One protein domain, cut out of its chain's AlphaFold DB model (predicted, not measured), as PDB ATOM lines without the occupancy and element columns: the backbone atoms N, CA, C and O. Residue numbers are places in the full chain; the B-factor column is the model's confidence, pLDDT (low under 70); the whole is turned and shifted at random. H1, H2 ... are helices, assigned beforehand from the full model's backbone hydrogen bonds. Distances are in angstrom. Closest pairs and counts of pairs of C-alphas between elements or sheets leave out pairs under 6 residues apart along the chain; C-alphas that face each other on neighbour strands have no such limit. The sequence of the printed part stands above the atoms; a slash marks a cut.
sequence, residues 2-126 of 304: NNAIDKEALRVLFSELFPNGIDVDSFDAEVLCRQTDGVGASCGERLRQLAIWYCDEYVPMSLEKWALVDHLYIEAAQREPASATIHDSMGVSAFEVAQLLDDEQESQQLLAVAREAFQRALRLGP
ATOM      1  N   ASN A   2     178.876 225.624 308.210       35.47
ATOM      2  CA  ASN A   2     179.939 225.201 307.296       35.47
ATOM      3  C   ASN A   2     179.952 223.671 307.287       35.47
ATOM      4  O   ASN A   2     180.568 223.066 308.162       35.47
ATOM      5  N   ASN A   3     179.238 223.051 306.344       42.12
ATOM      6  CA  ASN A   3     179.505 221.662 305.992       42.12
ATOM      7  C   ASN A   3     180.889 221.654 305.353       42.12
ATOM      8  O   ASN A   3     181.045 222.051 304.198       42.12
ATOM      9  N   ALA A   4     181.899 221.288 306.138       59.03
ATOM     10  CA  ALA A   4     183.176 220.899 305.576       59.03
ATOM     11  C   ALA A   4     182.894 219.789 304.562       59.03
ATOM     12  O   ALA A   4     182.177 218.834 304.862       59.03
ATOM     13  N   ILE A   5     183.392 219.976 303.349       69.75
ATOM     14  CA  ILE A   5     183.278 218.991 302.283       69.75
ATOM     15  C   ILE A   5     183.970 217.722 302.741       69.75
ATOM     16  O   ILE A   5     185.143 217.759 303.123       69.75
ATOM     17  N   ASP A   6     183.247 216.612 302.675       80.75
ATOM     18  CA  ASP A   6     183.851 215.301 302.818       80.75
ATOM     19  C   ASP A   6     184.621 214.994 301.529       80.75
ATOM     20  O   ASP A   6     184.056 214.598 300.507       80.75
ATOM     21  N   LYS A   7     185.927 215.281 301.561       79.19
ATOM     22  CA  LYS A   7     186.820 215.073 300.419       79.19
ATOM     23  C   LYS A   7     186.866 213.605 300.013       79.19
ATOM     24  O   LYS A   7     186.950 213.333 298.823       79.19
ATOM     25  N   GLU A   8     186.781 212.689 300.973       82.62
ATOM     26  CA  GLU A   8     186.816 211.257 300.688       82.62
ATOM     27  C   GLU A   8     185.539 210.826 299.968       82.62
ATOM     28  O   GLU A   8     185.600 210.157 298.939       82.62
ATOM     29  N   ALA A   9     184.382 211.316 300.424       85.31
ATOM     30  CA  ALA A   9     183.120 211.082 299.728       85.31
ATOM     31  C   ALA A   9     183.131 211.631 298.289       85.31
ATOM     32  O   ALA A   9     182.619 210.972 297.383       85.31
ATOM     33  N   LEU A  10     183.735 212.805 298.052       86.38
ATOM     34  CA  LEU A  10     183.897 213.338 296.693       86.38
ATOM     35  C   LEU A  10     184.822 212.480 295.830       86.38
ATOM     36  O   LEU A  10     184.494 212.253 294.670       86.38
ATOM     37  N   ARG A  11     185.943 211.986 296.373       87.81
ATOM     38  CA  ARG A  11     186.846 211.093 295.627       87.81
ATOM     39  C   ARG A  11     186.128 209.821 295.190       87.81
ATOM     40  O   ARG A  11     186.166 209.494 294.009       87.81
ATOM     41  N   VAL A  12     185.423 209.156 296.110       89.50
ATOM     42  CA  VAL A  12     184.634 207.949 295.800       89.50
ATOM     43  C   VAL A  12     183.605 208.245 294.711       89.50
ATOM     44  O   VAL A  12     183.521 207.514 293.726       89.50
ATOM     45  N   LEU A  13     182.873 209.353 294.842       90.94
ATOM     46  CA  LEU A  13     181.876 209.753 293.856       90.94
ATOM     47  C   LEU A  13     182.487 210.022 292.474       90.94
ATOM     48  O   LEU A  13     181.911 209.617 291.469       90.94
ATOM     49  N   PHE A  14     183.631 210.703 292.394       92.56
ATOM     50  CA  PHE A  14     184.288 210.956 291.111       92.56
ATOM     51  C   PHE A  14     184.761 209.663 290.451       92.56
ATOM     52  O   PHE A  14     184.536 209.495 289.254       92.56
ATOM     53  N   SER A  15     185.300 208.714 291.219       91.56
ATOM     54  CA  SER A  15     185.653 207.390 290.698       91.56
ATOM     55  C   SER A  15     184.432 206.612 290.185       91.56
ATOM     56  O   SER A  15     184.538 205.893 289.194       91.56
ATOM     57  N   GLU A  16     183.260 206.767 290.810       92.12
ATOM     58  CA  GLU A  16     182.003 206.164 290.336       92.12
ATOM     59  C   GLU A  16     181.442 206.847 289.079       92.12
ATOM     60  O   GLU A  16     180.915 206.172 288.193       92.12
ATOM     61  N   LEU A  17     181.545 208.178 288.992       90.31
ATOM     62  CA  LEU A  17     181.076 208.958 287.842       90.31
ATOM     63  C   LEU A  17     181.989 208.800 286.621       90.31
ATOM     64  O   LEU A  17     181.507 208.818 285.487       90.31
ATOM     65  N   PHE A  18     183.289 208.623 286.848       91.44
ATOM     66  CA  PHE A  18     184.321 208.571 285.816       91.44
ATOM     67  C   PHE A  18     185.176 207.298 285.929       91.44
ATOM     68  O   PHE A  18     186.401 207.386 286.028       91.44
ATOM     69  N   PRO A  19     184.579 206.091 285.858       89.19
ATOM     70  CA  PRO A  19     185.302 204.834 286.074       89.19
ATOM     71  C   PRO A  19     186.365 204.556 285.002       89.19
ATOM     72  O   PRO A  19     187.277 203.766 285.223       89.19
ATOM     73  N   ASN A  20     186.248 205.204 283.839       87.19
ATOM     74  CA  ASN A  20     187.202 205.118 282.731       87.19
ATOM     75  C   ASN A  20     187.919 206.457 282.480       87.19
ATOM     76  O   ASN A  20     188.510 206.647 281.419       87.19
ATOM     77  N   GLY A  21     187.845 207.387 283.434       85.31
ATOM     78  CA  GLY A  21     188.323 208.755 283.289       85.31
ATOM     79  C   GLY A  21     187.318 209.702 282.656       85.31
ATOM     80  O   GLY A  21     186.174 209.349 282.369       85.31
ATOM     81  N   ILE A  22     187.767 210.943 282.500       87.25
ATOM     82  CA  ILE A  22     186.983 212.036 281.936       87.25
ATOM     83  C   ILE A  22     187.324 212.146 280.453       87.25
ATOM     84  O   ILE A  22     188.481 212.365 280.093       87.25
ATOM     85  N   ASP A  23     186.310 212.009 279.608       84.50
ATOM     86  CA  ASP A  23     186.408 212.336 278.190       84.50
ATOM     87  C   ASP A  23     186.245 213.851 278.012       84.50
ATOM     88  O   ASP A  23     185.188 214.411 278.300       84.50
ATOM     89  N   VAL A  24     187.317 214.510 277.572       75.25
ATOM     90  CA  VAL A  24     187.397 215.973 277.453       75.25
ATOM     91  C   VAL A  24     186.371 216.513 276.462       75.25
ATOM     92  O   VAL A  24     185.780 217.561 276.713       75.25
ATOM     93  N   ASP A  25     186.119 215.787 275.372       80.44
ATOM     94  CA  ASP A  25     185.241 216.248 274.295       80.44
ATOM     95  C   ASP A  25     183.758 216.184 274.685       80.44
ATOM     96  O   ASP A  25     182.926 216.898 274.117       80.44
ATOM     97  N   SER A  26     183.411 215.331 275.653       83.88
ATOM     98  CA  SER A  26     182.036 215.134 276.123       83.88
ATOM     99  C   SER A  26     181.780 215.634 277.547       83.88
ATOM    100  O   SER A  26     180.638 215.575 278.016       83.88
ATOM    101  N   PHE A  27     182.800 216.156 278.236       88.12
ATOM    102  CA  PHE A  27     182.657 216.685 279.587       88.12
ATOM    103  C   PHE A  27     181.793 217.955 279.613       88.12
ATOM    104  O   PHE A  27     182.046 218.926 278.905       88.12
ATOM    105  N   ASP A  28     180.787 217.966 280.492       90.62
ATOM    106  CA  ASP A  28     179.901 219.108 280.721       90.62
ATOM    107  C   ASP A  28     179.864 219.450 282.221       90.62
ATOM    108  O   ASP A  28     179.312 218.713 283.050       90.62
ATOM    109  N   ALA A  29     180.436 220.607 282.563       91.94
ATOM    110  CA  ALA A  29     180.494 221.114 283.930       91.94
ATOM    111  C   ALA A  29     179.100 221.325 284.554       91.94
ATOM    112  O   ALA A  29     178.920 221.108 285.753       91.94
ATOM    113  N   GLU A  30     178.088 221.700 283.766       92.75
ATOM    114  CA  GLU A  30     176.714 221.879 284.247       92.75
ATOM    115  C   GLU A  30     176.051 220.539 284.571       92.75
ATOM    116  O   GLU A  30     175.311 220.427 285.554       92.75
ATOM    117  N   VAL A  31     176.314 219.502 283.768       92.50
ATOM    118  CA  VAL A  31     175.842 218.140 284.059       92.50
ATOM    119  C   VAL A  31     176.464 217.638 285.356       92.50
ATOM    120  O   VAL A  31     175.716 217.217 286.245       92.50
ATOM    121  N   LEU A  32     177.787 217.761 285.506       92.00
ATOM    122  CA  LEU A  32     178.479 217.386 286.738       92.00
ATOM    123  C   LEU A  32     177.888 218.125 287.940       92.00
ATOM    124  O   LEU A  32     177.568 217.513 288.959       92.00
ATOM    125  N   CYS A  33     177.715 219.443 287.838       92.06
ATOM    126  CA  CYS A  33     177.245 220.234 288.966       92.06
ATOM    127  C   CYS A  33     175.818 219.897 289.389       92.06
ATOM    128  O   CYS A  33     175.556 219.904 290.592       92.06
ATOM    129  N   ARG A  34     174.936 219.529 288.447       92.38
ATOM    130  CA  ARG A  34     173.601 218.995 288.761       92.38
ATOM    131  C   ARG A  34     173.660 217.612 289.407       92.38
ATOM    132  O   ARG A  34     172.948 217.372 290.374       92.38
ATOM    133  N   GLN A  35     174.496 216.708 288.894       89.94
ATOM    134  CA  GLN A  35     174.632 215.347 289.434       89.94
ATOM    135  C   GLN A  35     175.225 215.330 290.847       89.94
ATOM    136  O   GLN A  35     174.914 214.446 291.640       89.94
ATOM    137  N   THR A  36     176.046 216.328 291.177       89.75
ATOM    138  CA  THR A  36     176.788 216.410 292.443       89.75
ATOM    139  C   THR A  36     176.214 217.431 293.433       89.75
ATOM    140  O   THR A  36     176.829 217.705 294.463       89.75
ATOM    141  N   ASP A  37     175.030 217.993 293.169       87.25
ATOM    142  CA  ASP A  37     174.449 219.071 293.987       87.25
ATOM    143  C   ASP A  37     174.182 218.660 295.449       87.25
ATOM    144  O   ASP A  37     174.277 219.470 296.371       87.25
ATOM    145  N   GLY A  38     173.937 217.368 295.687       84.00
ATOM    146  CA  GLY A  38     173.674 216.814 297.019       84.00
ATOM    147  C   GLY A  38     174.900 216.643 297.925       84.00
ATOM    148  O   GLY A  38     174.731 216.345 299.105       84.00
ATOM    149  N   VAL A  39     176.123 216.829 297.416       81.00
ATOM    150  CA  VAL A  39     177.377 216.513 298.139       81.00
ATOM    151  C   VAL A  39     177.856 217.676 299.025       81.00
ATOM    152  O   VAL A  39     178.847 217.581 299.746       81.00
ATOM    153  N   GLY A  40     177.128 218.794 299.015       81.19
ATOM    154  CA  GLY A  40     177.588 220.048 299.604       81.19
ATOM    155  C   GLY A  40     178.608 220.755 298.707       81.19
ATOM    156  O   GLY A  40     178.901 220.311 297.594       81.19
ATOM    157  N   ALA A  41     179.132 221.883 299.191       85.94
ATOM    158  CA  ALA A  41     179.923 222.846 298.415       85.94
ATOM    159  C   ALA A  41     179.151 223.599 297.325       85.94
ATOM    160  O   ALA A  41     178.039 223.251 296.935       85.94
ATOM    161  N   SER A  42     179.783 224.643 296.812       92.69
ATOM    162  CA  SER A  42     179.439 225.278 295.546       92.69
ATOM    163  C   SER A  42     179.941 224.445 294.362       92.69
ATOM    164  O   SER A  42     180.873 223.650 294.474       92.69
ATOM    165  N   CYS A  43     179.333 224.647 293.193       94.06
ATOM    166  CA  CYS A  43     179.753 223.999 291.948       94.06
ATOM    167  C   CYS A  43     181.223 224.302 291.588       94.06
ATOM    168  O   CYS A  43     181.937 223.395 291.172       94.06
ATOM    169  N   GLY A  44     181.705 225.536 291.803       95.44
ATOM    170  CA  GLY A  44     183.103 225.893 291.536       95.44
ATOM    171  C   GLY A  44     184.084 225.108 292.411       95.44
ATOM    172  O   GLY A  44     185.061 224.555 291.917       95.44
ATOM    173  N   GLU A  45     183.781 224.958 293.695       94.50
ATOM    174  CA  GLU A  45     184.558 224.124 294.607       94.50
ATOM    175  C   GLU A  45     184.539 222.636 294.216       94.50
ATOM    176  O   GLU A  45     185.578 221.981 294.287       94.50
ATOM    177  N   ARG A  46     183.411 222.090 293.741       94.19
ATOM    178  CA  ARG A  46     183.369 220.703 293.236       94.19
ATOM    179  C   ARG A  46     184.215 220.518 291.976       94.19
ATOM    180  O   ARG A  46     184.938 219.532 291.885       94.19
ATOM    181  N   LEU A  47     184.187 221.477 291.050       96.00
ATOM    182  CA  LEU A  47     185.057 221.483 289.865       96.00
ATOM    183  C   LEU A  47     186.540 221.569 290.252       96.00
ATOM    184  O   LEU A  47     187.362 220.839 289.705       96.00
ATOM    185  N   ARG A  48     186.878 222.390 291.258       96.19
ATOM    186  CA  ARG A  48     188.229 222.455 291.835       96.19
ATOM    187  C   ARG A  48     188.671 221.102 292.399       96.19
ATOM    188  O   ARG A  48     189.795 220.683 292.151       96.19
ATOM    189  N   GLN A  49     187.806 220.419 293.154       94.75
ATOM    190  CA  GLN A  49     188.110 219.087 293.693       94.75
ATOM    191  C   GLN A  49     188.261 218.041 292.587       94.75
ATOM    192  O   GLN A  49     189.144 217.196 292.686       94.75
ATOM    193  N   LEU A  50     187.444 218.108 291.531       94.88
ATOM    194  CA  LEU A  50     187.564 217.212 290.382       94.88
ATOM    195  C   LEU A  50     188.910 217.392 289.669       94.88
ATOM    196  O   LEU A  50     189.542 216.402 289.317       94.88
ATOM    197  N   ALA A  51     189.372 218.636 289.507       95.25
ATOM    198  CA  ALA A  51     190.680 218.932 288.924       95.25
ATOM    199  C   ALA A  51     191.829 218.319 289.749       95.25
ATOM    200  O   ALA A  51     192.712 217.677 289.188       95.25
ATOM    201  N   ILE A  52     191.780 218.460 291.081       93.81
ATOM    202  CA  ILE A  52     192.766 217.862 291.999       93.81
ATOM    203  C   ILE A  52     192.734 216.335 291.909       93.81
ATOM    204  O   ILE A  52     193.773 215.708 291.738       93.81
ATOM    205  N   TRP A  53     191.544 215.737 291.983       93.00
ATOM    206  CA  TRP A  53     191.375 214.288 291.866       93.00
ATOM    207  C   TRP A  53     191.932 213.762 290.540       93.00
ATOM    208  O   TRP A  53     192.667 212.781 290.534       93.00
ATOM    209  N   TYR A  54     191.663 214.448 289.427       91.69
ATOM    210  CA  TYR A  54     192.179 214.050 288.119       91.69
ATOM    211  C   TYR A  54     193.716 214.091 288.065       91.69
ATOM    212  O   TYR A  54     194.328 213.208 287.463       91.69
ATOM    213  N   CYS A  55     194.348 215.074 288.720       89.31
ATOM    214  CA  CYS A  55     195.805 215.118 288.856       89.31
ATOM    215  C   CYS A  55     196.375 213.919 289.623       89.31
ATOM    216  O   CYS A  55     197.395 213.377 289.201       89.31
ATOM    217  N   ASP A  56     195.710 213.501 290.700       85.88
ATOM    218  CA  ASP A  56     196.166 212.391 291.540       85.88
ATOM    219  C   ASP A  56     196.001 211.027 290.850       85.88
ATOM    220  O   ASP A  56     196.878 210.171 290.955       85.88
ATOM    221  N   GLU A  57     194.884 210.804 290.149       83.69
ATOM    222  CA  GLU A  57     194.565 209.491 289.564       83.69
ATOM    223  C   GLU A  57     195.326 209.208 288.256       83.69
ATOM    224  O   GLU A  57     195.615 208.054 287.942       83.69
ATOM    225  N   TYR A  58     195.660 210.240 287.470       78.00
ATOM    226  CA  TYR A  58     196.160 210.072 286.098       78.00
ATOM    227  C   TYR A  58     197.645 210.407 285.922       78.00
ATOM    228  O   TYR A  58     198.030 211.134 285.003       78.00
ATOM    229  N   VAL A  59     198.494 209.794 286.750       73.50
ATOM    230  CA  VAL A  59     199.961 209.825 286.619       73.50
ATOM    231  C   VAL A  59     200.450 208.682 285.693       73.50
ATOM    232  O   VAL A  59     199.988 207.551 285.838       73.50
ATOM    233  N   PRO A  60     201.381 208.919 284.741       71.81
ATOM    234  CA  PRO A  60     201.998 210.200 284.421       71.81
ATOM    235  C   PRO A  60     201.041 211.133 283.666       71.81
ATOM    236  O   PRO A  60     200.278 210.731 282.772       71.81
ATOM    237  N   MET A  61     201.113 212.402 284.054       80.31
ATOM    238  CA  MET A  61     200.397 213.508 283.436       80.31
ATOM    239  C   MET A  61     201.188 214.013 282.220       80.31
ATOM    240  O   MET A  61     202.414 214.028 282.251       80.31
ATOM    241  N   SER A  62     200.495 214.432 281.163       79.81
ATOM    242  CA  SER A  62     201.073 215.121 279.997       79.81
ATOM    243  C   SER A  62     200.437 216.504 279.843       79.81
ATOM    244  O   SER A  62     199.376 216.752 280.424       79.81
ATOM    245  N   LEU A  63     201.016 217.398 279.031       80.25
ATOM    246  CA  LEU A  63     200.364 218.680 278.717       80.25
ATOM    247  C   LEU A  63     198.978 218.519 278.082       80.25
ATOM    248  O   LEU A  63     198.088 219.330 278.327       80.25
ATOM    249  N   GLU A  64     198.778 217.468 277.288       81.44
ATOM    250  CA  GLU A  64     197.473 217.164 276.699       81.44
ATOM    251  C   GLU A  64     196.424 216.911 277.788       81.44
ATOM    252  O   GLU A  64     195.356 217.519 277.781       81.44
ATOM    253  N   LYS A  65     196.754 216.082 278.785       83.50
ATOM    254  CA  LYS A  65     195.867 215.820 279.927       83.50
ATOM    255  C   LYS A  65     195.710 217.043 280.835       83.50
ATOM    256  O   LYS A  65     194.642 217.242 281.414       83.50
ATOM    257  N   TRP A  66     196.737 217.890 280.932       91.06
ATOM    258  CA  TRP A  66     196.654 219.159 281.657       91.06
ATOM    259  C   TRP A  66     195.586 220.094 281.075       91.06
ATOM    260  O   TRP A  66     194.962 220.824 281.839       91.06
ATOM    261  N   ALA A  67     195.312 220.056 279.766       90.00
ATOM    262  CA  ALA A  67     194.296 220.917 279.152       90.00
ATOM    263  C   ALA A  67     192.903 220.745 279.790       90.00
ATOM    264  O   ALA A  67     192.184 221.726 279.980       90.00
ATOM    265  N   LEU A  68     192.543 219.519 280.191       90.25
ATOM    266  CA  LEU A  68     191.310 219.272 280.938       90.25
ATOM    267  C   LEU A  68     191.366 219.883 282.342       90.25
ATOM    268  O   LEU A  68     190.413 220.526 282.772       90.25
ATOM    269  N   VAL A  69     192.474 219.687 283.058       94.12
ATOM    270  CA  VAL A  69     192.677 220.236 284.408       94.12
ATOM    271  C   VAL A  69     192.586 221.765 284.384       94.12
ATOM    272  O   VAL A  69     191.895 222.359 285.213       94.12
ATOM    273  N   ASP A  70     193.222 222.398 283.399       94.25
ATOM    274  CA  ASP A  70     193.153 223.840 283.160       94.25
ATOM    275  C   ASP A  70     191.711 224.289 282.895       94.25
ATOM    276  O   ASP A  70     191.219 225.215 283.543       94.25
ATOM    277  N   HIS A  71     190.987 223.572 282.027       92.81
ATOM    278  CA  HIS A  71     189.579 223.848 281.755       92.81
ATOM    279  C   HIS A  71     188.715 223.760 283.023       92.81
ATOM    280  O   HIS A  71     187.947 224.681 283.305       92.81
ATOM    281  N   LEU A  72     188.886 222.717 283.842       95.75
ATOM    282  CA  LEU A  72     188.167 222.556 285.110       95.75
ATOM    283  C   LEU A  72     188.431 223.723 286.073       95.75
ATOM    284  O   LEU A  72     187.493 224.243 286.682       95.75
ATOM    285  N   TYR A  73     189.682 224.177 286.191       97.69
ATOM    286  CA  TYR A  73     190.025 225.332 287.024       97.69
ATOM    287  C   TYR A  73     189.464 226.649 286.476       97.69
ATOM    288  O   TYR A  73     189.010 227.486 287.261       97.69
ATOM    289  N   ILE A  74     189.455 226.842 285.154       95.81
ATOM    290  CA  ILE A  74     188.846 228.011 284.508       95.81
ATOM    291  C   ILE A  74     187.338 228.039 284.782       95.81
ATOM    292  O   ILE A  74     186.822 229.059 285.242       95.81
ATOM    293  N   GLU A  75     186.638 226.925 284.570       96.12
ATOM    294  CA  GLU A  75     185.200 226.793 284.832       96.12
ATOM    295  C   GLU A  75     184.867 226.993 286.319       96.12
ATOM    296  O   GLU A  75     183.870 227.642 286.664       96.12
ATOM    297  N   ALA A  76     185.718 226.487 287.216       97.38
ATOM    298  CA  ALA A  76     185.603 226.719 288.650       97.38
ATOM    299  C   ALA A  76     185.737 228.214 288.988       97.38
ATOM    300  O   ALA A  76     184.891 228.776 289.689       97.38
ATOM    301  N   ALA A  77     186.768 228.879 288.459       97.06
ATOM    302  CA  ALA A  77     187.035 230.294 288.706       97.06
ATOM    303  C   ALA A  77     185.957 231.213 288.113       97.06
ATOM    304  O   ALA A  77     185.645 232.243 288.703       97.06
ATOM    305  N   GLN A  78     185.341 230.853 286.982       96.25
ATOM    306  CA  GLN A  78     184.215 231.611 286.422       96.25
ATOM    307  C   GLN A  78     182.990 231.599 287.345       96.25
ATOM    308  O   GLN A  78     182.284 232.603 287.456       96.25
ATOM    309  N   ARG A  79     182.743 230.476 288.028       95.56
ATOM    310  CA  ARG A  79     181.616 230.325 288.961       95.56
ATOM    311  C   ARG A  79     181.890 230.960 290.315       95.56
ATOM    312  O   ARG A  79     180.962 231.442 290.961       95.56
ATOM    313  N   GLU A  80     183.156 231.008 290.724       95.88
ATOM    314  CA  GLU A  80     183.586 231.639 291.972       95.88
ATOM    315  C   GLU A  80     184.773 232.600 291.768       95.88
ATOM    316  O   GLU A  80     185.875 232.347 292.267       95.88
ATOM    317  N   PRO A  81     184.563 233.761 291.109       95.38
ATOM    318  CA  PRO A  81     185.656 234.657 290.701       95.38
ATOM    319  C   PRO A  81     186.461 235.268 291.851       95.38
ATOM    320  O   PRO A  81     187.561 235.778 291.648       95.38
ATOM    321  N   ALA A  82     185.904 235.259 293.063       95.06
ATOM    322  CA  ALA A  82     186.551 235.783 294.261       95.06
ATOM    323  C   ALA A  82     187.346 234.718 295.042       95.06
ATOM    324  O   ALA A  82     187.957 235.043 296.062       95.06
ATOM    325  N   SER A  83     187.344 233.453 294.605       95.44
ATOM    326  CA  SER A  83     187.979 232.363 295.347       95.44
ATOM    327  C   SER A  83     189.488 232.310 295.104       95.44
ATOM    328  O   SER A  83     189.972 231.782 294.102       95.44
ATOM    329  N   ALA A  84     190.260 232.811 296.071       96.00
ATOM    330  CA  ALA A  84     191.714 232.648 296.078       96.00
ATOM    331  C   ALA A  84     192.132 231.165 296.108       96.00
ATOM    332  O   ALA A  84     193.156 230.806 295.534       96.00
ATOM    333  N   THR A  85     191.332 230.300 296.744       95.69
ATOM    334  CA  THR A  85     191.617 228.869 296.913       95.69
ATOM    335  C   THR A  85     191.617 228.104 295.592       95.69
ATOM    336  O   THR A  85     192.424 227.187 295.432       95.69
ATOM    337  N   ILE A  86     190.764 228.482 294.632       97.31
ATOM    338  CA  ILE A  86     190.765 227.890 293.283       97.31
ATOM    339  C   ILE A  86     192.111 228.137 292.608       97.31
ATOM    340  O   ILE A  86     192.758 227.197 292.157       97.31
ATOM    341  N   HIS A  87     192.574 229.384 292.619       98.00
ATOM    342  CA  HIS A  87     193.848 229.748 292.011       98.00
ATOM    343  C   HIS A  87     195.068 229.207 292.772       98.00
ATOM    344  O   HIS A  87     196.056 228.851 292.141       98.00
ATOM    345  N   ASP A  88     195.009 229.113 294.105       97.38
ATOM    346  CA  ASP A  88     196.059 228.461 294.900       97.38
ATOM    347  C   ASP A  88     196.175 226.976 294.526       97.38
ATOM    348  O   ASP A  88     197.266 226.490 294.252       97.38
ATOM    349  N   SER A  89     195.039 226.280 294.403       97.44
ATOM    350  CA  SER A  89     195.007 224.859 294.020       97.44
ATOM    351  C   SER A  89     195.499 224.633 292.596       97.44
ATOM    352  O   SER A  89     196.313 223.748 292.372       97.44
ATOM    353  N   MET A  90     195.078 225.484 291.655       98.00
ATOM    354  CA  MET A  90     195.591 225.472 290.284       98.00
ATOM    355  C   MET A  90     197.112 225.639 290.258       98.00
ATOM    356  O   MET A  90     197.796 224.926 289.530       98.00
ATOM    357  N   GLY A  91     197.647 226.554 291.076       97.69
ATOM    358  CA  GLY A  91     199.086 226.757 291.208       97.69
ATOM    359  C   GLY A  91     199.816 225.517 291.720       97.69
ATOM    360  O   GLY A  91     200.851 225.153 291.166       97.69
ATOM    361  N   VAL A  92     199.265 224.854 292.742       95.88
ATOM    362  CA  VAL A  92     199.812 223.603 293.291       95.88
ATOM    363  C   VAL A  92     199.791 222.492 292.243       95.88
ATOM    364  O   VAL A  92     200.850 221.948 291.948       95.88
ATOM    365  N   SER A  93     198.641 222.221 291.617       95.88
ATOM    366  CA  SER A  93     198.523 221.174 290.594       95.88
ATOM    367  C   SER A  93     199.462 221.417 289.411       95.88
ATOM    368  O   SER A  93     200.136 220.495 288.966       95.88
ATOM    369  N   ALA A  94     199.562 222.658 288.922       95.62
ATOM    370  CA  ALA A  94     200.457 222.994 287.815       95.62
ATOM    371  C   ALA A  94     201.929 222.775 288.191       95.62
ATOM    372  O   ALA A  94     202.695 222.228 287.400       95.62
ATOM    373  N   PHE A  95     202.323 223.180 289.402       94.19
ATOM    374  CA  PHE A  95     203.678 222.963 289.902       94.19
ATOM    375  C   PHE A  95     203.996 221.469 290.024       94.19
ATOM    376  O   PHE A  95     205.033 221.037 289.529       94.19
ATOM    377  N   GLU A  96     203.115 220.685 290.647       90.56
ATOM    378  CA  GLU A  96     203.315 219.247 290.853       90.56
ATOM    379  C   GLU A  96     203.427 218.500 289.526       90.56
ATOM    380  O   GLU A  96     204.373 217.741 289.336       90.56
ATOM    381  N   VAL A  97     202.538 218.787 288.569       90.81
ATOM    382  CA  VAL A  97     202.624 218.208 287.224       90.81
ATOM    383  C   VAL A  97     203.930 218.611 286.541       90.81
ATOM    384  O   VAL A  97     204.597 217.751 285.976       90.81
ATOM    385  N   ALA A  98     204.356 219.875 286.642       91.12
ATOM    386  CA  ALA A  98     205.618 220.321 286.052       91.12
ATOM    387  C   ALA A  98     206.839 219.539 286.567       91.12
ATOM    388  O   ALA A  98     207.800 219.370 285.820       91.12
ATOM    389  N   GLN A  99     206.823 219.076 287.823       86.44
ATOM    390  CA  GLN A  99     207.916 218.278 288.400       86.44
ATOM    391  C   GLN A  99     207.957 216.834 287.883       86.44
ATOM    392  O   GLN A  99     208.968 216.159 288.062       86.44
ATOM    393  N   LEU A 100     206.866 216.352 287.285       85.81
ATOM    394  CA  LEU A 100     206.739 214.986 286.774       85.81
ATOM    395  C   LEU A 100     206.955 214.893 285.258       85.81
ATOM    396  O   LEU A 100     207.008 213.787 284.727       85.81
ATOM    397  N   LEU A 101     207.041 216.029 284.560       85.62
ATOM    398  CA  LEU A 101     207.276 216.061 283.120       85.62
ATOM    399  C   LEU A 101     208.761 215.872 282.803       85.62
ATOM    400  O   LEU A 101     209.610 216.599 283.316       85.62
ATOM    401  N   ASP A 102     209.049 214.940 281.895       84.38
ATOM    402  CA  ASP A 102     210.398 214.726 281.359       84.38
ATOM    403  C   ASP A 102     210.820 215.842 280.386       84.38
ATOM    404  O   ASP A 102     212.009 216.142 280.251       84.38
ATOM    405  N   ASP A 103     209.857 216.455 279.689       87.44
ATOM    406  CA  ASP A 103     210.121 217.535 278.743       87.44
ATOM    407  C   ASP A 103     210.309 218.873 279.477       87.44
ATOM    408  O   ASP A 103     209.403 219.403 280.127       87.44
ATOM    409  N   GLU A 104     211.512 219.437 279.357       86.00
ATOM    410  CA  GLU A 104     211.890 220.684 280.024       86.00
ATOM    411  C   GLU A 104     211.042 221.877 279.559       86.00
ATOM    412  O   GLU A 104     210.681 222.735 280.368       86.00
ATOM    413  N   GLN A 105     210.702 221.949 278.270       87.75
ATOM    414  CA  GLN A 105     209.914 223.050 277.728       87.75
ATOM    415  C   GLN A 105     208.475 222.982 278.249       87.75
ATOM    416  O   GLN A 105     207.908 224.011 278.625       87.75
ATOM    417  N   GLU A 106     207.890 221.789 278.296       89.69
ATOM    418  CA  GLU A 106     206.564 221.573 278.867       89.69
ATOM    419  C   GLU A 106     206.534 221.871 280.374       89.69
ATOM    420  O   GLU A 106     205.652 222.588 280.857       89.69
ATOM    421  N   SER A 107     207.550 221.412 281.111       89.06
ATOM    422  CA  SER A 107     207.729 221.724 282.532       89.06
ATOM    423  C   SER A 107     207.796 223.238 282.768       89.06
ATOM    424  O   SER A 107     207.075 223.778 283.612       89.06
ATOM    425  N   GLN A 108     208.578 223.972 281.970       88.56
ATOM    426  CA  GLN A 108     208.679 225.432 282.073       88.56
ATOM    427  C   GLN A 108     207.346 226.143 281.804       88.56
ATOM    428  O   GLN A 108     207.027 227.124 282.486       88.56
ATOM    429  N   GLN A 109     206.563 225.659 280.837       91.00
ATOM    430  CA  GLN A 109     205.230 226.197 280.563       91.00
ATOM    431  C   GLN A 109     204.320 226.035 281.782       91.00
ATOM    432  O   GLN A 109     203.703 227.010 282.217       91.00
ATOM    433  N   LEU A 110     204.299 224.856 282.406       93.06
ATOM    434  CA  LEU A 110     203.495 224.635 283.608       93.06
ATOM    435  C   LEU A 110     204.002 225.395 284.833       93.06
ATOM    436  O   LEU A 110     203.189 225.908 285.600       93.06
ATOM    437  N   LEU A 111     205.314 225.574 284.998       93.06
ATOM    438  CA  LEU A 111     205.848 226.450 286.046       93.06
ATOM    439  C   LEU A 111     205.403 227.908 285.848       93.06
ATOM    440  O   LEU A 111     205.157 228.620 286.827       93.06
ATOM    441  N   ALA A 112     205.265 228.373 284.602       93.44
ATOM    442  CA  ALA A 112     204.696 229.687 284.316       93.44
ATOM    443  C   ALA A 112     203.203 229.755 284.684       93.44
ATOM    444  O   ALA A 112     202.805 230.693 285.378       93.44
ATOM    445  N   VAL A 113     202.414 228.737 284.320       95.75
ATOM    446  CA  VAL A 113     201.001 228.609 284.726       95.75
ATOM    447  C   VAL A 113     200.867 228.629 286.252       95.75
ATOM    448  O   VAL A 113     200.070 229.402 286.791       95.75
ATOM    449  N   ALA A 114     201.701 227.861 286.958       97.31
ATOM    450  CA  ALA A 114     201.724 227.804 288.414       97.31
ATOM    451  C   ALA A 114     201.972 229.187 289.031       97.31
ATOM    452  O   ALA A 114     201.211 229.647 289.888       97.31
ATOM    453  N   ARG A 115     203.004 229.898 288.551       96.75
ATOM    454  CA  ARG A 115     203.324 231.264 289.001       96.75
ATOM    455  C   ARG A 115     202.164 232.216 288.801       96.75
ATOM    456  O   ARG A 115     201.829 232.964 289.721       96.75
ATOM    457  N   GLU A 116     201.560 232.213 287.617       97.88
ATOM    458  CA  GLU A 116     200.432 233.090 287.352       97.88
ATOM    459  C   GLU A 116     199.261 232.786 288.281       97.88
ATOM    460  O   GLU A 116     198.702 233.714 288.865       97.88
ATOM    461  N   ALA A 117     198.913 231.509 288.458       98.31
ATOM    462  CA  ALA A 117     197.834 231.073 289.335       98.31
ATOM    463  C   ALA A 117     198.066 231.525 290.786       98.31
ATOM    464  O   ALA A 117     197.214 232.213 291.352       98.31
ATOM    465  N   PHE A 118     199.255 231.298 291.353       98.44
ATOM    466  CA  PHE A 118     199.594 231.808 292.684       98.44
ATOM    467  C   PHE A 118     199.525 233.339 292.766       98.44
ATOM    468  O   PHE A 118     199.041 233.893 293.755       98.44
ATOM    469  N   GLN A 119     199.945 234.060 291.723       98.12
ATOM    470  CA  GLN A 119     199.791 235.514 291.678       98.12
ATOM    471  C   GLN A 119     198.315 235.943 291.640       98.12
ATOM    472  O   GLN A 119     197.972 236.951 292.263       98.12
ATOM    473  N   ARG A 120     197.432 235.210 290.941       97.88
ATOM    474  CA  ARG A 120     195.974 235.444 290.992       97.88
ATOM    475  C   ARG A 120     195.456 235.206 292.414       97.88
ATOM    476  O   ARG A 120     194.766 236.073 292.950       97.88
ATOM    477  N   ALA A 121     195.868 234.110 293.055       98.00
ATOM    478  CA  ALA A 121     195.510 233.790 294.435       98.00
ATOM    479  C   ALA A 121     195.922 234.907 295.409       98.00
ATOM    480  O   ALA A 121     195.106 235.344 296.214       98.00
ATOM    481  N   LEU A 122     197.138 235.452 295.284       97.62
ATOM    482  CA  LEU A 122     197.609 236.569 296.114       97.62
ATOM    483  C   LEU A 122     196.836 237.871 295.893       97.62
ATOM    484  O   LEU A 122     196.665 238.637 296.839       97.62
ATOM    485  N   ARG A 123     196.371 238.146 294.668       97.44
ATOM    486  CA  ARG A 123     195.532 239.328 294.407       97.44
ATOM    487  C   ARG A 123     194.183 239.235 295.114       97.44
ATOM    488  O   ARG A 123     193.684 240.254 295.580       97.44
ATOM    489  N   LEU A 124     193.617 238.033 295.204       96.44
ATOM    490  CA  LEU A 124     192.328 237.776 295.853       96.44
ATOM    491  C   LEU A 124     192.460 237.570 297.372       96.44
ATOM    492  O   LEU A 124     191.569 237.944 298.128       96.44
ATOM    493  N   GLY A 125     193.581 237.007 297.830       94.38
ATOM    494  CA  GLY A 125     193.868 236.676 299.225       94.38
ATOM    495  C   GLY A 125     195.316 237.006 299.613       94.38
ATOM    496  O   GLY A 125     196.134 236.097 299.758       94.38
ATOM    497  N   PRO A 126     195.662 238.284 299.853       92.88
ATOM    498  CA  PRO A 126     197.054 238.734 300.004       92.88
ATOM    499  C   PRO A 126     197.744 238.300 301.303       92.88
ATOM    500  O   PRO A 126     198.928 238.590 301.489       92.88
TER     501      PRO A 126
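AT A GLANCE: This is residues 2 to 126 of the 304 residues of an uncharacterized protein of Deltaproteobacteria bacterium (UniProt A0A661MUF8). Four helices, H6, H5, H4 and H3, lie side by side as an up-and-down group in a thick slab, H6 at one side next to H5. On the other side the shorter H1 and H2 pack on H3, each about perpendicular to it, H1 at residues 49 to 53 of H3 and H2 at its first residues, 43 to 47, with a long loop between H1 and H2. The printed part has 125 residues with six named helices, H1 to H6 in chain order, and no named strand; the class is all helix. It is compact, with a radius of gyration of the C-alphas of 14.2 A and spans of 41 by 37 by 24 A.

IN THESE COORDINATES: Find C-alpha 104 at (211.890, 220.684, 280.024); from there H6, residues 104 to 124, runs 30.4 A to C-alpha 124 at (192.328, 237.776, 295.853). Before it come H5, residues 84 to 100, 25.0 A; H4, residues 63 to 79, 24.3 A; and H3, residues 43 to 57, 20.9 A. H2 is residues 29 to 35, and H1, residues 7 to 17, begins at C-alpha 7 (186.820, 215.073, 300.419).

HOW THE PARTS SIT: H6 and H5 touch as a hairpin, opposite ways at 15 degrees, a shallow tilt; their closest C-alphas, Ala 114 and Gly 91, are 4.0 A apart. H3, H4 and H5 form a bundle, up and down, each running against the one before. H3, the hub, touches H4 at C-alphas 44 and 76, 3.9 A. With residues 49 to 53 alone H3 touches H1, about perpendicular at 78 degrees, closest at C-alphas 53 and 11, 6.7 A. With residues 43 to 47 alone it touches H2, at 82 degrees, closest at C-alphas 43 and 33, 5.4 A. H3 and H6 are apart. Every O i to N i+4 pair is within hydrogen-bond range in H1, H2, H3 and H6; H4 has 11 of 13, H5 12 of 13.

THE WHOLE: The C-alphas farthest apart, Asn 2 and Glu 104, are 42.2 A apart. The printed part has no cut, and H1 to H2 is the long link. Look at residues 2 to 5 for pLDDT under 70.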